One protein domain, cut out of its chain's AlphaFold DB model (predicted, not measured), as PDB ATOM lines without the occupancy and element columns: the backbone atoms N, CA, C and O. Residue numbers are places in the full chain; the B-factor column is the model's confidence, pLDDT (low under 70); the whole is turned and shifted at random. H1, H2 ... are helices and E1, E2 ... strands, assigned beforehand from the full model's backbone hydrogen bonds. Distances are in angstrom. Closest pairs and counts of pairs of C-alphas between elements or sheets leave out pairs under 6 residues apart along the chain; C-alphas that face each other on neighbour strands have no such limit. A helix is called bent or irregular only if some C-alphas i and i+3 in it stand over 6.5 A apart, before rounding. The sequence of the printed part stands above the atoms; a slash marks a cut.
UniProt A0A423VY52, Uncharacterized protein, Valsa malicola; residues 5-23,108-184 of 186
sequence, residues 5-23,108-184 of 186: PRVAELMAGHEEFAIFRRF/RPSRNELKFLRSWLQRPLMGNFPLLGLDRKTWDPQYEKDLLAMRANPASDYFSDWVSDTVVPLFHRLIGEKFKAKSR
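This is residues 5 to 23 and 108 to 184 of the 186 residues of an uncharacterized protein of Valsa malicola (UniProt A0A423VY52). A small body of short helices and loops is gathered round H2 and a tiny two-stranded ribbon, E1 and E2, and the long helix H5 runs away from it as an arm; residues 175 to 184, of which 175 to 183 belong to H5, stick out. H2 is in the middle of the body, with H1 and H4 near it, while H3 sits in a wide loop. The printed part has 96 residues, with five named helices and two named strands in the order H1, E1, H2, H3, H4, E2, H5; it is mostly helix, and the sheet, E1 - E2, is antiparallel. The whole is elongated, 54 by 33 by 21 A, and only just loose, close to compact, with a radius of gyration of the C-alphas of 15.3 A.

Begin at the sheet, where E1, residues 19 to 21, and E2, residues 147 to 149, are antiparallel at 144 degrees. Look there for N 20 and O 148, 3.0 A apart, and N 148 and O 20, 2.8 A apart, both within hydrogen-bond range. From E1, go to H2, residues 111 to 122: the closest C-alphas, of Ile 19 and Leu 114, are 8.0 A apart. No two helices touch, but H2 is near H1, residues 5 to 13, with 7 pairs of C-alphas within 10 A, and near H4, residues 141 to 146, with 5. The closest C-alphas of E1 and H4, those of Arg 21 and Asp 146, are 5.7 A apart. H3, residues 134 to 137, is apart from H2 and H4. H5, residues 158 to 183, was assigned as one helix by its hydrogen bonds but is bent: C-alphas 165 and 168 are 6.6 A apart, and its arms H5a and H5b stand at a shallow tilt of 24 degrees. H2 and H5a are close but not clearly touching; their closest C-alphas, of Glu 113 and Phe 159, are 7.5 A apart. Every O i to N i+4 pair is within hydrogen-bond range in H1, H5a and H5b, against 7 of 8 in H2 and 0 of 2 in H4, where 2 of 3 O i to N i+3 pairs are; H3 is too short for an i+4 pair.

Find C-alpha 5 at (-9.905, -5.098, -25.607); from there H1 runs 12.0 A to C-alpha 13. H2 begins at C-alpha 111, (-9.407, -26.515, -36.997), and measures 17.0 A. H3 is neither bent nor irregular, but only just: C-alphas 134 and 137 are 6.2 A apart. H4 is irregular, with C-alphas 142 and 145 7.8 A apart. H5a, residues 158 to 165, measures 10.7 A, and H5b, residues 168 to 183, runs 22.2 A to C-alpha 183 at (-17.335, -22.929, 4.027).

The two C-alphas farthest apart, of Phe 23 and Arg 184, are 54.0 A apart. Residues 24 to 107 are not printed, and C-alphas 23 and 108 are 12.9 A apart across this cut. The link from H2 to H3, 11 residues, is long. Confidence is low, with pLDDT under 70, at residues 152 to 184.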
ATOM      1  N   PRO A   5     -11.084  -4.990 -26.469       94.75
ATOM      2  CA  PRO A   5      -9.905  -5.098 -25.607       94.75
ATOM      3  C   PRO A   5      -9.675  -6.502 -25.043       94.75
ATOM      4  O   PRO A   5      -8.543  -6.968 -25.012       94.75
ATOM      5  N   ARG A   6     -10.743  -7.213 -24.663       90.62
ATOM      6  CA  ARG A   6     -10.643  -8.579 -24.132       90.62
ATOM      7  C   ARG A   6     -10.240  -9.594 -25.203       90.62
ATOM      8  O   ARG A   6      -9.507 -10.535 -24.922       90.62
ATOM      9  N   VAL A   7     -10.729  -9.410 -26.429       93.06
ATOM     10  CA  VAL A   7     -10.329 -10.233 -27.584       93.06
ATOM     11  C   VAL A   7      -8.873  -9.948 -27.956       93.06
ATOM     12  O   VAL A   7      -8.113 -10.877 -28.203       93.06
ATOM     13  N   ALA A   8      -8.473  -8.676 -27.946       93.69
ATOM     14  CA  ALA A   8      -7.102  -8.259 -28.211       93.69
ATOM     15  C   ALA A   8      -6.129  -8.800 -27.155       93.69
ATOM     16  O   ALA A   8      -5.064  -9.274 -27.524       93.69
ATOM     17  N   GLU A   9      -6.504  -8.799 -25.873       91.19
ATOM     18  CA  GLU A   9      -5.710  -9.386 -24.785       91.19
ATOM     19  C   GLU A   9      -5.456 -10.884 -25.010       91.19
ATOM     20  O   GLU A   9      -4.317 -11.331 -24.901       91.19
ATOM     21  N   LEU A  10      -6.481 -11.647 -25.419       89.12
ATOM     22  CA  LEU A  10      -6.310 -13.054 -25.801       89.12
ATOM     23  C   LEU A  10      -5.326 -13.205 -26.968       89.12
ATOM     24  O   LEU A  10      -4.408 -14.012 -26.886       89.12
ATOM     25  N   MET A  11      -5.529 -12.452 -28.051       91.44
ATOM     26  CA  MET A  11      -4.718 -12.575 -29.268       91.44
ATOM     27  C   MET A  11      -3.277 -12.082 -29.079       91.44
ATOM     28  O   MET A  11      -2.375 -12.592 -29.733       91.44
ATOM     29  N   ALA A  12      -3.058 -11.102 -28.200       88.62
ATOM     30  CA  ALA A  12      -1.733 -10.597 -27.858       88.62
ATOM     31  C   ALA A  12      -0.976 -11.552 -26.922       88.62
ATOM     32  O   ALA A  12       0.242 -11.655 -27.021       88.62
ATOM     33  N   GLY A  13      -1.685 -12.249 -26.026       84.44
ATOM     34  CA  GLY A  13      -1.091 -13.289 -25.184       84.44
ATOM     35  C   GLY A  13      -0.795 -14.587 -25.942       84.44
ATOM     36  O   GLY A  13       0.127 -15.309 -25.570       84.44
ATOM     37  N   HIS A  14      -1.564 -14.867 -26.999       83.06
ATOM     38  CA  HIS A  14      -1.561 -16.138 -27.728       83.06
ATOM     39  C   HIS A  14      -1.708 -15.888 -29.233       83.06
ATOM     40  O   HIS A  14      -2.818 -15.822 -29.777       83.06
ATOM     41  N   GLU A  15      -0.570 -15.723 -29.911       84.69
ATOM     42  CA  GLU A  15      -0.502 -15.394 -31.339       84.69
ATOM     43  C   GLU A  15      -1.169 -16.454 -32.236       84.69
ATOM     44  O   GLU A  15      -1.633 -16.132 -33.330       84.69
ATOM     45  N   GLU A  16      -1.285 -17.705 -31.783       83.50
ATOM     46  CA  GLU A  16      -2.015 -18.775 -32.474       83.50
ATOM     47  C   GLU A  16      -3.520 -18.479 -32.619       83.50
ATOM     48  O   GLU A  16      -4.186 -18.996 -33.521       83.50
ATOM     49  N   PHE A  17      -4.067 -17.606 -31.766       88.00
ATOM     50  CA  PHE A  17      -5.453 -17.149 -31.840       88.00
ATOM     51  C   PHE A  17      -5.599 -15.793 -32.527       88.00
ATOM     52  O   PHE A  17      -6.734 -15.339 -32.688       88.00
ATOM     53  N   ALA A  18      -4.506 -15.177 -32.994       92.75
ATOM     54  CA  ALA A  18      -4.517 -13.969 -33.820       92.75
ATOM     55  C   ALA A  18      -5.039 -14.287 -35.239       92.75
ATOM     56  O   ALA A  18      -4.310 -14.317 -36.236       92.75
ATOM     57  N   ILE A  19      -6.339 -14.579 -35.300       94.94
ATOM     58  CA  ILE A  19      -7.067 -15.050 -36.474       94.94
ATOM     59  C   ILE A  19      -7.964 -13.930 -36.979       94.94
ATOM     60  O   ILE A  19      -8.868 -13.473 -36.276       94.94
ATOM     61  N   PHE A  20      -7.791 -13.561 -38.243       95.81
ATOM     62  CA  PHE A  20      -8.523 -12.463 -38.867       95.81
ATOM     63  C   PHE A  20      -9.153 -12.895 -40.184       95.81
ATOM     64  O   PHE A  20      -8.795 -13.916 -40.772       95.81
ATOM     65  N   ARG A  21     -10.098 -12.098 -40.684       95.56
ATOM     66  CA  ARG A  21     -10.582 -12.256 -42.055       95.56
ATOM     67  C   ARG A  21      -9.599 -11.637 -43.039       95.56
ATOM     68  O   ARG A  21      -9.140 -10.519 -42.840       95.56
ATOM     69  N   ARG A  22      -9.328 -12.352 -44.133       94.69
ATOM     70  CA  ARG A  22      -8.533 -11.853 -45.277       94.69
ATOM     71  C   ARG A  22      -9.366 -11.088 -46.304       94.69
ATOM     72  O   ARG A  22      -8.783 -10.521 -47.217       94.69
ATOM     73  N   PHE A  23     -10.698 -11.107 -46.191       96.31
ATOM     74  CA  PHE A  23     -11.625 -10.376 -47.063       96.31
ATOM     75  C   PHE A  23     -11.338 -10.562 -48.563       96.31
ATOM     76  O   PHE A  23     -11.376  -9.605 -49.335       96.31
ATOM     77  N   ARG A 108      -3.980 -20.656 -43.273       90.44
ATOM     78  CA  ARG A 108      -5.287 -20.761 -42.630       90.44
ATOM     79  C   ARG A 108      -5.091 -21.213 -41.183       90.44
ATOM     80  O   ARG A 108      -4.212 -22.035 -40.943       90.44
ATOM     81  N   PRO A 109      -5.938 -20.748 -40.250       91.00
ATOM     82  CA  PRO A 109      -5.924 -21.286 -38.899       91.00
ATOM     83  C   PRO A 109      -6.238 -22.783 -38.917       91.00
ATOM     84  O   PRO A 109      -7.028 -23.261 -39.744       91.00
ATOM     85  N   SER A 110      -5.656 -23.523 -37.979       88.12
ATOM     86  CA  SER A 110      -6.012 -24.920 -37.778       88.12
ATOM     87  C   SER A 110      -7.459 -25.044 -37.287       88.12
ATOM     88  O   SER A 110      -8.047 -24.136 -36.686       88.12
ATOM     89  N   ARG A 111      -8.054 -26.223 -37.498       87.50
ATOM     90  CA  ARG A 111      -9.407 -26.515 -36.997       87.50
ATOM     91  C   ARG A 111      -9.494 -26.411 -35.473       87.50
ATOM     92  O   ARG A 111     -10.544 -26.030 -34.960       87.50
ATOM     93  N   ASN A 112      -8.418 -26.750 -34.763       85.12
ATOM     94  CA  ASN A 112      -8.380 -26.747 -33.302       85.12
ATOM     95  C   ASN A 112      -8.342 -25.320 -32.753       85.12
ATOM     96  O   ASN A 112      -9.178 -24.991 -31.913       85.12
ATOM     97  N   GLU A 113      -7.466 -24.463 -33.285       86.81
ATOM     98  CA  GLU A 113      -7.390 -23.042 -32.910       86.81
ATOM     99  C   GLU A 113      -8.728 -22.342 -33.168       86.81
ATOM    100  O   GLU A 113      -9.267 -21.657 -32.297       86.81
ATOM    101  N   LEU A 114      -9.339 -22.592 -34.331       91.12
ATOM    102  CA  LEU A 114     -10.618 -21.982 -34.677       91.12
ATOM    103  C   LEU A 114     -11.774 -22.492 -33.803       91.12
ATOM    104  O   LEU A 114     -12.612 -21.706 -33.356       91.12
ATOM    105  N   LYS A 115     -11.834 -23.804 -33.535       89.94
ATOM    106  CA  LYS A 115     -12.823 -24.394 -32.615       89.94
ATOM    107  C   LYS A 115     -12.671 -23.809 -31.215       89.94
ATOM    108  O   LYS A 115     -13.675 -23.516 -30.560       89.94
ATOM    109  N   PHE A 116     -11.434 -23.643 -30.769       88.06
ATOM    110  CA  PHE A 116     -11.137 -23.063 -29.481       88.06
ATOM    111  C   PHE A 116     -11.588 -21.603 -29.400       88.06
ATOM    112  O   PHE A 116     -12.386 -21.286 -28.521       88.06
ATOM    113  N   LEU A 117     -11.169 -20.749 -30.340       91.81
ATOM    114  CA  LEU A 117     -11.529 -19.329 -30.356       91.81
ATOM    115  C   LEU A 117     -13.051 -19.137 -30.331       91.81
ATOM    116  O   LEU A 117     -13.576 -18.377 -29.518       91.81
ATOM    117  N   ARG A 118     -13.783 -19.906 -31.151       93.06
ATOM    118  CA  ARG A 118     -15.258 -19.930 -31.143       93.06
ATOM    119  C   ARG A 118     -15.820 -20.281 -29.761       93.06
ATOM    120  O   ARG A 118     -16.759 -19.640 -29.300       93.06
ATOM    121  N   SER A 119     -15.249 -21.286 -29.095       90.69
ATOM    122  CA  SER A 119     -15.682 -21.699 -27.755       90.69
ATOM    123  C   SER A 119     -15.352 -20.647 -26.693       90.69
ATOM    124  O   SER A 119     -16.190 -20.357 -25.839       90.69
ATOM    125  N   TRP A 120     -14.166 -20.047 -26.761       91.44
ATOM    126  CA  TRP A 120     -13.726 -18.998 -25.847       91.44
ATOM    127  C   TRP A 120     -14.633 -17.770 -25.917       91.44
ATOM    128  O   TRP A 120     -15.041 -17.262 -24.873       91.44
ATOM    129  N   LEU A 121     -15.029 -17.347 -27.125       92.12
ATOM    130  CA  LEU A 121     -15.932 -16.209 -27.329       92.12
ATOM    131  C   LEU A 121     -17.293 -16.404 -26.646       92.12
ATOM    132  O   LEU A 121     -17.897 -15.425 -26.221       92.12
ATOM    133  N   GLN A 122     -17.779 -17.642 -26.526       90.25
ATOM    134  CA  GLN A 122     -19.124 -17.951 -26.020       90.25
ATOM    135  C   GLN A 122     -19.165 -18.294 -24.525       90.25
ATOM    136  O   GLN A 122     -20.205 -18.151 -23.884       90.25
ATOM    137  N   ARG A 123     -18.066 -18.794 -23.952       85.50
ATOM    138  CA  ARG A 123     -18.059 -19.286 -22.566       85.50
ATOM    139  C   ARG A 123     -18.185 -18.120 -21.568       85.50
ATOM    140  O   ARG A 123     -17.360 -17.208 -21.628       85.50
ATOM    141  N   PRO A 124     -19.114 -18.180 -20.588       84.81
ATOM    142  CA  PRO A 124     -19.307 -17.109 -19.601       84.81
ATOM    143  C   PRO A 124     -18.075 -16.798 -18.742       84.81
ATOM    144  O   PRO A 124     -17.877 -15.666 -18.318       84.81
ATOM    145  N   LEU A 125     -17.232 -17.805 -18.491       81.00
ATOM    146  CA  LEU A 125     -15.981 -17.653 -17.736       81.00
ATOM    147  C   LEU A 125     -14.798 -17.183 -18.599       81.00
ATOM    148  O   LEU A 125     -13.697 -17.003 -18.091       81.00
ATOM    149  N   MET A 126     -15.014 -17.019 -19.902       84.56
ATOM    150  CA  MET A 126     -14.028 -16.565 -20.879       84.56
ATOM    151  C   MET A 126     -14.571 -15.302 -21.548       84.56
ATOM    152  O   MET A 126     -14.964 -14.387 -20.840       84.56
ATOM    153  N   GLY A 127     -14.628 -15.227 -22.878       83.44
ATOM    154  CA  GLY A 127     -15.030 -14.019 -23.593       83.44
ATOM    155  C   GLY A 127     -16.436 -13.514 -23.254       83.44
ATOM    156  O   GLY A 127     -16.656 -12.311 -23.342       83.44
ATOM    157  N   ASN A 128     -17.361 -14.399 -22.851       90.25
ATOM    158  CA  ASN A 128     -18.749 -14.069 -22.503       90.25
ATOM    159  C   ASN A 128     -19.447 -13.158 -23.535       90.25
ATOM    160  O   ASN A 128     -20.025 -12.134 -23.184       90.25
ATOM    161  N   PHE A 129     -19.372 -13.531 -24.814       90.38
ATOM    162  CA  PHE A 129     -19.903 -12.771 -25.949       90.38
ATOM    163  C   PHE A 129     -19.384 -11.323 -25.989       90.38
ATOM    164  O   PHE A 129     -20.171 -10.381 -25.896       90.38
ATOM    165  N   PRO A 130     -18.064 -11.120 -26.162       90.75
ATOM    166  CA  PRO A 130     -17.473  -9.794 -26.015       90.75
ATOM    167  C   PRO A 130     -17.900  -8.838 -27.140       90.75
ATOM    168  O   PRO A 130     -17.946  -7.631 -26.938       90.75
ATOM    169  N   LEU A 131     -18.235  -9.353 -28.326       94.25
ATOM    170  CA  LEU A 131     -18.608  -8.547 -29.489       94.25
ATOM    171  C   LEU A 131     -20.120  -8.608 -29.722       94.25
ATOM    172  O   LEU A 131     -20.702  -9.689 -29.834       94.25
ATOM    173  N   LEU A 132     -20.750  -7.437 -29.827       93.50
ATOM    174  CA  LEU A 132     -22.204  -7.306 -29.990       93.50
ATOM    175  C   LEU A 132     -22.624  -6.926 -31.419       93.50
ATOM    176  O   LEU A 132     -23.788  -7.100 -31.779       93.50
ATOM    177  N   GLY A 133     -21.688  -6.428 -32.233       93.56
ATOM    178  CA  GLY A 133     -21.936  -5.972 -33.598       93.56
ATOM    179  C   GLY A 133     -22.040  -7.102 -34.627       93.56
ATOM    180  O   GLY A 133     -22.063  -8.290 -34.299       93.56
ATOM    181  N   LEU A 134     -22.109  -6.730 -35.909       92.00
ATOM    182  CA  LEU A 134     -22.133  -7.683 -37.033       92.00
ATOM    183  C   LEU A 134     -20.858  -8.541 -37.094       92.00
ATOM    184  O   LEU A 134     -20.896  -9.706 -37.492       92.00
ATOM    185  N   ASP A 135     -19.747  -7.971 -36.638       91.94
ATOM    186  CA  ASP A 135     -18.423  -8.569 -36.519       91.94
ATOM    187  C   ASP A 135     -18.355  -9.714 -35.493       91.94
ATOM    188  O   ASP A 135     -17.444 -10.538 -35.568       91.94
ATOM    189  N   ARG A 136     -19.354  -9.883 -34.614       93.25
ATOM    190  CA  ARG A 136     -19.427 -11.051 -33.715       93.25
ATOM    191  C   ARG A 136     -19.443 -12.387 -34.462       93.25
ATOM    192  O   ARG A 136     -19.068 -13.414 -33.906       93.25
ATOM    193  N   LYS A 137     -19.875 -12.364 -35.728       93.12
ATOM    194  CA  LYS A 137     -19.949 -13.521 -36.631       93.12
ATOM    195  C   LYS A 137     -18.679 -13.737 -37.454       93.12
ATOM    196  O   LYS A 137     -18.666 -14.594 -38.333       93.12
ATOM    197  N   THR A 138     -17.617 -12.962 -37.223       95.19
ATOM    198  CA  THR A 138     -16.384 -12.974 -38.037       95.19
ATOM    199  C   THR A 138     -15.777 -14.368 -38.173       95.19
ATOM    200  O   THR A 138     -15.320 -14.730 -39.256       95.19
ATOM    201  N   TRP A 139     -15.828 -15.166 -37.106       95.56
ATOM    202  CA  TRP A 139     -15.258 -16.513 -37.068       95.56
ATOM    203  C   TRP A 139     -16.281 -17.626 -37.323       95.56
ATOM    204  O   TRP A 139     -15.937 -18.795 -37.161       95.56
ATOM    205  N   ASP A 140     -17.512 -17.317 -37.737       94.00
ATOM    206  CA  ASP A 140     -18.538 -18.329 -38.018       94.00
ATOM    207  C   ASP A 140     -18.126 -19.269 -39.173       94.00
ATOM    208  O   ASP A 140     -17.343 -18.878 -40.048       94.00
ATOM    209  N   PRO A 141     -18.665 -20.506 -39.237       93.38
ATOM    210  CA  PRO A 141     -18.329 -21.483 -40.281       93.38
ATOM    211  C   PRO A 141     -18.461 -20.956 -41.717       93.38
ATOM    212  O   PRO A 141     -17.677 -21.328 -42.589       93.38
ATOM    213  N   GLN A 142     -19.400 -20.036 -41.959       94.00
ATOM    214  CA  GLN A 142     -19.603 -19.411 -43.270       94.00
ATOM    215  C   GLN A 142     -18.373 -18.642 -43.793       94.00
ATOM    216  O   GLN A 142     -18.204 -18.517 -45.005       94.00
ATOM    217  N   TYR A 143     -17.495 -18.155 -42.908       94.56
ATOM    218  CA  TYR A 143     -16.300 -17.387 -43.280       94.56
ATOM    219  C   TYR A 143     -14.996 -18.172 -43.138       94.56
ATOM    220  O   TYR A 143     -13.935 -17.627 -43.418       94.56
ATOM    221  N   GLU A 144     -15.041 -19.455 -42.776       92.94
ATOM    222  CA  GLU A 144     -13.853 -20.256 -42.442       92.94
ATOM    223  C   GLU A 144     -12.795 -20.293 -43.558       92.94
ATOM    224  O   GLU A 144     -11.597 -20.189 -43.305       92.94
ATOM    225  N   LYS A 145     -13.231 -20.339 -44.825       91.81
ATOM    226  CA  LYS A 145     -12.324 -20.301 -45.989       91.81
ATOM    227  C   LYS A 145     -11.621 -18.949 -46.169       91.81
ATOM    228  O   LYS A 145     -10.642 -18.868 -46.910       91.81
ATOM    229  N   ASP A 146     -12.163 -17.896 -45.566       95.00
ATOM    230  CA  ASP A 146     -11.722 -16.503 -45.649       95.00
ATOM    231  C   ASP A 146     -11.010 -16.028 -44.373       95.00
ATOM    232  O   ASP A 146     -10.838 -14.825 -44.182       95.00
ATOM    233  N   LEU A 147     -10.583 -16.957 -43.514       95.38
ATOM    234  CA  LEU A 147      -9.758 -16.667 -42.345       95.38
ATOM    235  C   LEU A 147      -8.265 -16.832 -42.655       95.38
ATOM    236  O   LEU A 147      -7.858 -17.590 -43.543       95.38
ATOM    237  N   LEU A 148      -7.443 -16.087 -41.932       94.19
ATOM    238  CA  LEU A 148      -5.989 -16.179 -41.920       94.19
ATOM    239  C   LEU A 148      -5.504 -16.238 -40.476       94.19
ATOM    240  O   LEU A 148      -6.127 -15.629 -39.606       94.19
ATOM    241  N   ALA A 149      -4.412 -16.957 -40.246       91.94
ATOM    242  CA  ALA A 149      -3.644 -16.864 -39.013       91.94
ATOM    243  C   ALA A 149      -2.477 -15.893 -39.237       91.94
ATOM    244  O   ALA A 149      -1.834 -15.933 -40.288       91.94
ATOM    245  N   MET A 150      -2.228 -14.998 -38.278       86.38
ATOM    246  CA  MET A 150      -1.118 -14.041 -38.371       86.38
ATOM    247  C   MET A 150       0.247 -14.741 -38.322       86.38
ATOM    248  O   MET A 150       1.186 -14.300 -38.981       86.38
ATOM    249  N   ARG A 151       0.338 -15.863 -37.601       80.12
ATOM    250  CA  ARG A 151       1.529 -16.708 -37.518       80.12
ATOM    251  C   ARG A 151       1.227 -18.108 -38.051       80.12
ATOM    252  O   ARG A 151       0.232 -18.720 -37.676       80.12
ATOM    253  N   ALA A 152       2.099 -18.603 -38.926       63.88
ATOM    254  CA  ALA A 152       2.085 -19.988 -39.384       63.88
ATOM    255  C   ALA A 152       2.488 -20.911 -38.227       63.88
ATOM    256  O   ALA A 152       3.526 -20.685 -37.600       63.88
ATOM    257  N   ASN A 153       1.688 -21.940 -37.942       62.31
ATOM    258  CA  ASN A 153       1.981 -22.883 -36.866       62.31
ATOM    259  C   ASN A 153       2.411 -24.244 -37.445       62.31
ATOM    260  O   ASN A 153       1.572 -24.943 -38.017       62.31
ATOM    261  N   PRO A 154       3.695 -24.638 -37.336       54.78
ATOM    262  CA  PRO A 154       4.161 -25.904 -37.893       54.78
ATOM    263  C   PRO A 154       3.820 -27.146 -37.045       54.78
ATOM    264  O   PRO A 154       3.980 -28.252 -37.554       54.78
ATOM    265  N   ALA A 155       3.331 -27.028 -35.803       53.91
ATOM    266  CA  ALA A 155       2.969 -28.196 -34.988       53.91
ATOM    267  C   ALA A 155       1.997 -27.832 -33.851       53.91
ATOM    268  O   ALA A 155       2.200 -26.870 -33.118       53.91
ATOM    269  N   SER A 156       0.927 -28.611 -33.693       55.06
ATOM    270  CA  SER A 156      -0.226 -28.347 -32.820       55.06
ATOM    271  C   SER A 156      -0.010 -28.576 -31.311       55.06
ATOM    272  O   SER A 156      -0.962 -28.956 -30.628       55.06
ATOM    273  N   ASP A 157       1.185 -28.340 -30.771       55.25
ATOM    274  CA  ASP A 157       1.481 -28.587 -29.346       55.25
ATOM    275  C   ASP A 157       1.114 -27.404 -28.424       55.25
ATOM    276  O   ASP A 157       0.776 -27.608 -27.260       55.25
ATOM    277  N   TYR A 158       1.018 -26.181 -28.959       57.22
ATOM    278  CA  TYR A 158       0.744 -24.956 -28.184       57.22
ATOM    279  C   TYR A 158      -0.634 -24.914 -27.495       57.22
ATOM    280  O   TYR A 158      -0.813 -24.270 -26.462       57.22
ATOM    281  N   PHE A 159      -1.624 -25.641 -28.025       58.75
ATOM    282  CA  PHE A 159      -2.965 -25.689 -27.434       58.75
ATOM    283  C   PHE A 159      -2.983 -26.365 -26.050       58.75
ATOM    284  O   PHE A 159      -3.770 -25.981 -25.181       58.75
ATOM    285  N   SER A 160      -2.129 -27.373 -25.848       58.47
ATOM    286  CA  SER A 160      -2.041 -28.137 -24.596       58.47
ATOM    287  C   SER A 160      -1.418 -27.310 -23.471       58.47
ATOM    288  O   SER A 160      -1.912 -27.337 -22.338       58.47
ATOM    289  N   ASP A 161      -0.394 -26.527 -23.805       60.66
ATOM    290  CA  ASP A 161       0.286 -25.632 -22.867       60.66
ATOM    291  C   ASP A 161      -0.667 -24.521 -22.409       60.66
ATOM    292  O   ASP A 161      -0.835 -24.279 -21.216       60.66
ATOM    293  N   TRP A 162      -1.439 -23.940 -23.332       62.06
ATOM    294  CA  TRP A 162      -2.379 -22.872 -22.996       62.06
ATOM    295  C   TRP A 162      -3.521 -23.293 -22.056       62.06
ATOM    296  O   TRP A 162      -3.866 -22.578 -21.105       62.06
ATOM    297  N   VAL A 163      -4.144 -24.451 -22.316       63.44
ATOM    298  CA  VAL A 163      -5.206 -24.978 -21.440       63.44
ATOM    299  C   VAL A 163      -4.672 -25.146 -20.017       63.44
ATOM    300  O   VAL A 163      -5.367 -24.788 -19.060       63.44
ATOM    301  N   SER A 164      -3.440 -25.635 -19.897       62.91
ATOM    302  CA  SER A 164      -2.760 -25.867 -18.624       62.91
ATOM    303  C   SER A 164      -2.390 -24.565 -17.913       62.91
ATOM    304  O   SER A 164      -2.621 -24.455 -16.711       62.91
ATOM    305  N   ASP A 165      -1.913 -23.559 -18.646       62.12
ATOM    306  CA  ASP A 165      -1.370 -22.330 -18.057       62.12
ATOM    307  C   ASP A 165      -2.427 -21.255 -17.782       62.12
ATOM    308  O   ASP A 165      -2.260 -20.428 -16.886       62.12
ATOM    309  N   THR A 166      -3.542 -21.252 -18.521       61.06
ATOM    310  CA  THR A 166      -4.533 -20.163 -18.443       61.06
ATOM    311  C   THR A 166      -5.916 -20.647 -18.018       61.06
ATOM    312  O   THR A 166      -6.504 -20.109 -17.075       61.06
ATOM    313  N   VAL A 167      -6.460 -21.688 -18.661       65.38
ATOM    314  CA  VAL A 167      -7.836 -22.155 -18.381       65.38
ATOM    315  C   VAL A 167      -7.934 -22.866 -17.049       65.38
ATOM    316  O   VAL A 167      -8.844 -22.583 -16.266       65.38
ATOM    317  N   VAL A 168      -7.022 -23.805 -16.809       66.19
ATOM    318  CA  VAL A 168      -7.006 -24.626 -15.600       66.19
ATOM    319  C   VAL A 168      -6.838 -23.746 -14.348       66.19
ATOM    320  O   VAL A 168      -7.661 -23.877 -13.436       66.19
ATOM    321  N   PRO A 169      -5.918 -22.762 -14.295       65.81
ATOM    322  CA  PRO A 169      -5.777 -21.884 -13.135       65.81
ATOM    323  C   PRO A 169      -6.974 -20.950 -12.923       65.81
ATOM    324  O   PRO A 169      -7.418 -20.785 -11.785       65.81
ATOM    325  N   LEU A 170      -7.552 -20.379 -13.988       63.09
ATOM    326  CA  LEU A 170      -8.772 -19.559 -13.891       63.09
ATOM    327  C   LEU A 170      -9.950 -20.369 -13.336       63.09
ATOM    328  O   LEU A 170     -10.679 -19.899 -12.458       63.09
ATOM    329  N   PHE A 171     -10.111 -21.607 -13.805       61.31
ATOM    330  CA  PHE A 171     -11.135 -22.524 -13.318       61.31
ATOM    331  C   PHE A 171     -10.915 -22.895 -11.845       61.31
ATOM    332  O   PHE A 171     -11.852 -22.804 -11.047       61.31
ATOM    333  N   HIS A 172      -9.681 -23.227 -11.448       64.38
ATOM    334  CA  HIS A 172      -9.339 -23.523 -10.054       64.38
ATOM    335  C   HIS A 172      -9.533 -22.325  -9.124       64.38
ATOM    336  O   HIS A 172     -10.038 -22.501  -8.015       64.38
ATOM    337  N   ARG A 173      -9.199 -21.108  -9.564       64.44
ATOM    338  CA  ARG A 173      -9.400 -19.888  -8.774       64.44
ATOM    339  C   ARG A 173     -10.884 -19.629  -8.511       64.44
ATOM    340  O   ARG A 173     -11.274 -19.420  -7.367       64.44
ATOM    341  N   LEU A 174     -11.723 -19.726  -9.540       58.47
ATOM    342  CA  LEU A 174     -13.161 -19.452  -9.436       58.47
ATOM    343  C   LEU A 174     -13.932 -20.533  -8.664       58.47
ATOM    344  O   LEU A 174     -14.854 -20.223  -7.906       58.47
ATOM    345  N   ILE A 175     -13.565 -21.807  -8.824       65.31
ATOM    346  CA  ILE A 175     -14.127 -22.899  -8.019       65.31
ATOM    347  C   ILE A 175     -13.638 -22.797  -6.576       65.31
ATOM    348  O   ILE A 175     -14.449 -22.870  -5.652       65.31
ATOM    349  N   GLY A 176     -12.342 -22.562  -6.369       57.88
ATOM    350  CA  GLY A 176     -11.756 -22.381  -5.045       57.88
ATOM    351  C   GLY A 176     -12.413 -21.243  -4.257       57.88
ATOM    352  O   GLY A 176     -12.711 -21.415  -3.074       57.88
ATOM    353  N   GLU A 177     -12.719 -20.116  -4.906       57.16
ATOM    354  CA  GLU A 177     -13.453 -18.997  -4.299       57.16
ATOM    355  C   GLU A 177     -14.904 -19.367  -3.941       57.16
ATOM    356  O   GLU A 177     -15.353 -19.072  -2.829       57.16
ATOM    357  N   LYS A 178     -15.626 -20.091  -4.811       57.44
ATOM    358  CA  LYS A 178     -17.003 -20.543  -4.530       57.44
ATOM    359  C   LYS A 178     -17.088 -21.553  -3.382       57.44
ATOM    360  O   LYS A 178     -18.018 -21.480  -2.579       57.44
ATOM    361  N   PHE A 179     -16.129 -22.471  -3.268       56.59
ATOM    362  CA  PHE A 179     -16.098 -23.442  -2.169       56.59
ATOM    363  C   PHE A 179     -15.621 -22.819  -0.846       56.59
ATOM    364  O   PHE A 179     -16.181 -23.138   0.204       56.59
ATOM    365  N   LYS A 180     -14.686 -21.855  -0.872       52.31
ATOM    366  CA  LYS A 180     -14.323 -21.071   0.327       52.31
ATOM    367  C   LYS A 180     -15.466 -20.185   0.829       52.31
ATOM    368  O   LYS A 180     -15.639 -20.073   2.040       52.31
ATOM    369  N   ALA A 181     -16.262 -19.592  -0.061       52.66
ATOM    370  CA  ALA A 181     -17.433 -18.797   0.325       52.66
ATOM    371  C   ALA A 181     -18.523 -19.652   0.998       52.66
ATOM    372  O   ALA A 181     -19.151 -19.212   1.957       52.66
ATOM    373  N   LYS A 182     -18.702 -20.904   0.555       47.34
ATOM    374  CA  LYS A 182     -19.674 -21.844   1.139       47.34
ATOM    375  C   LYS A 182     -19.234 -22.410   2.500       47.34
ATOM    376  O   LYS A 182     -20.080 -22.758   3.311       47.34
ATOM    377  N   SER A 183     -17.926 -22.463   2.761       50.28
ATOM    378  CA  SER A 183     -17.335 -22.929   4.027       50.28
ATOM    379  C   SER A 183     -17.315 -21.874   5.145       50.28
ATOM    380  O   SER A 183     -17.030 -22.231   6.282       50.28
ATOM    381  N   ARG A 184     -17.568 -20.591   4.849       48.69
ATOM    382  CA  ARG A 184     -17.541 -19.484   5.834       48.69
ATOM    383  C   ARG A 184     -18.910 -19.145   6.446       48.69
ATOM    384  O   ARG A 184     -18.999 -18.207   7.229       48.69
TER     385      ARG A 184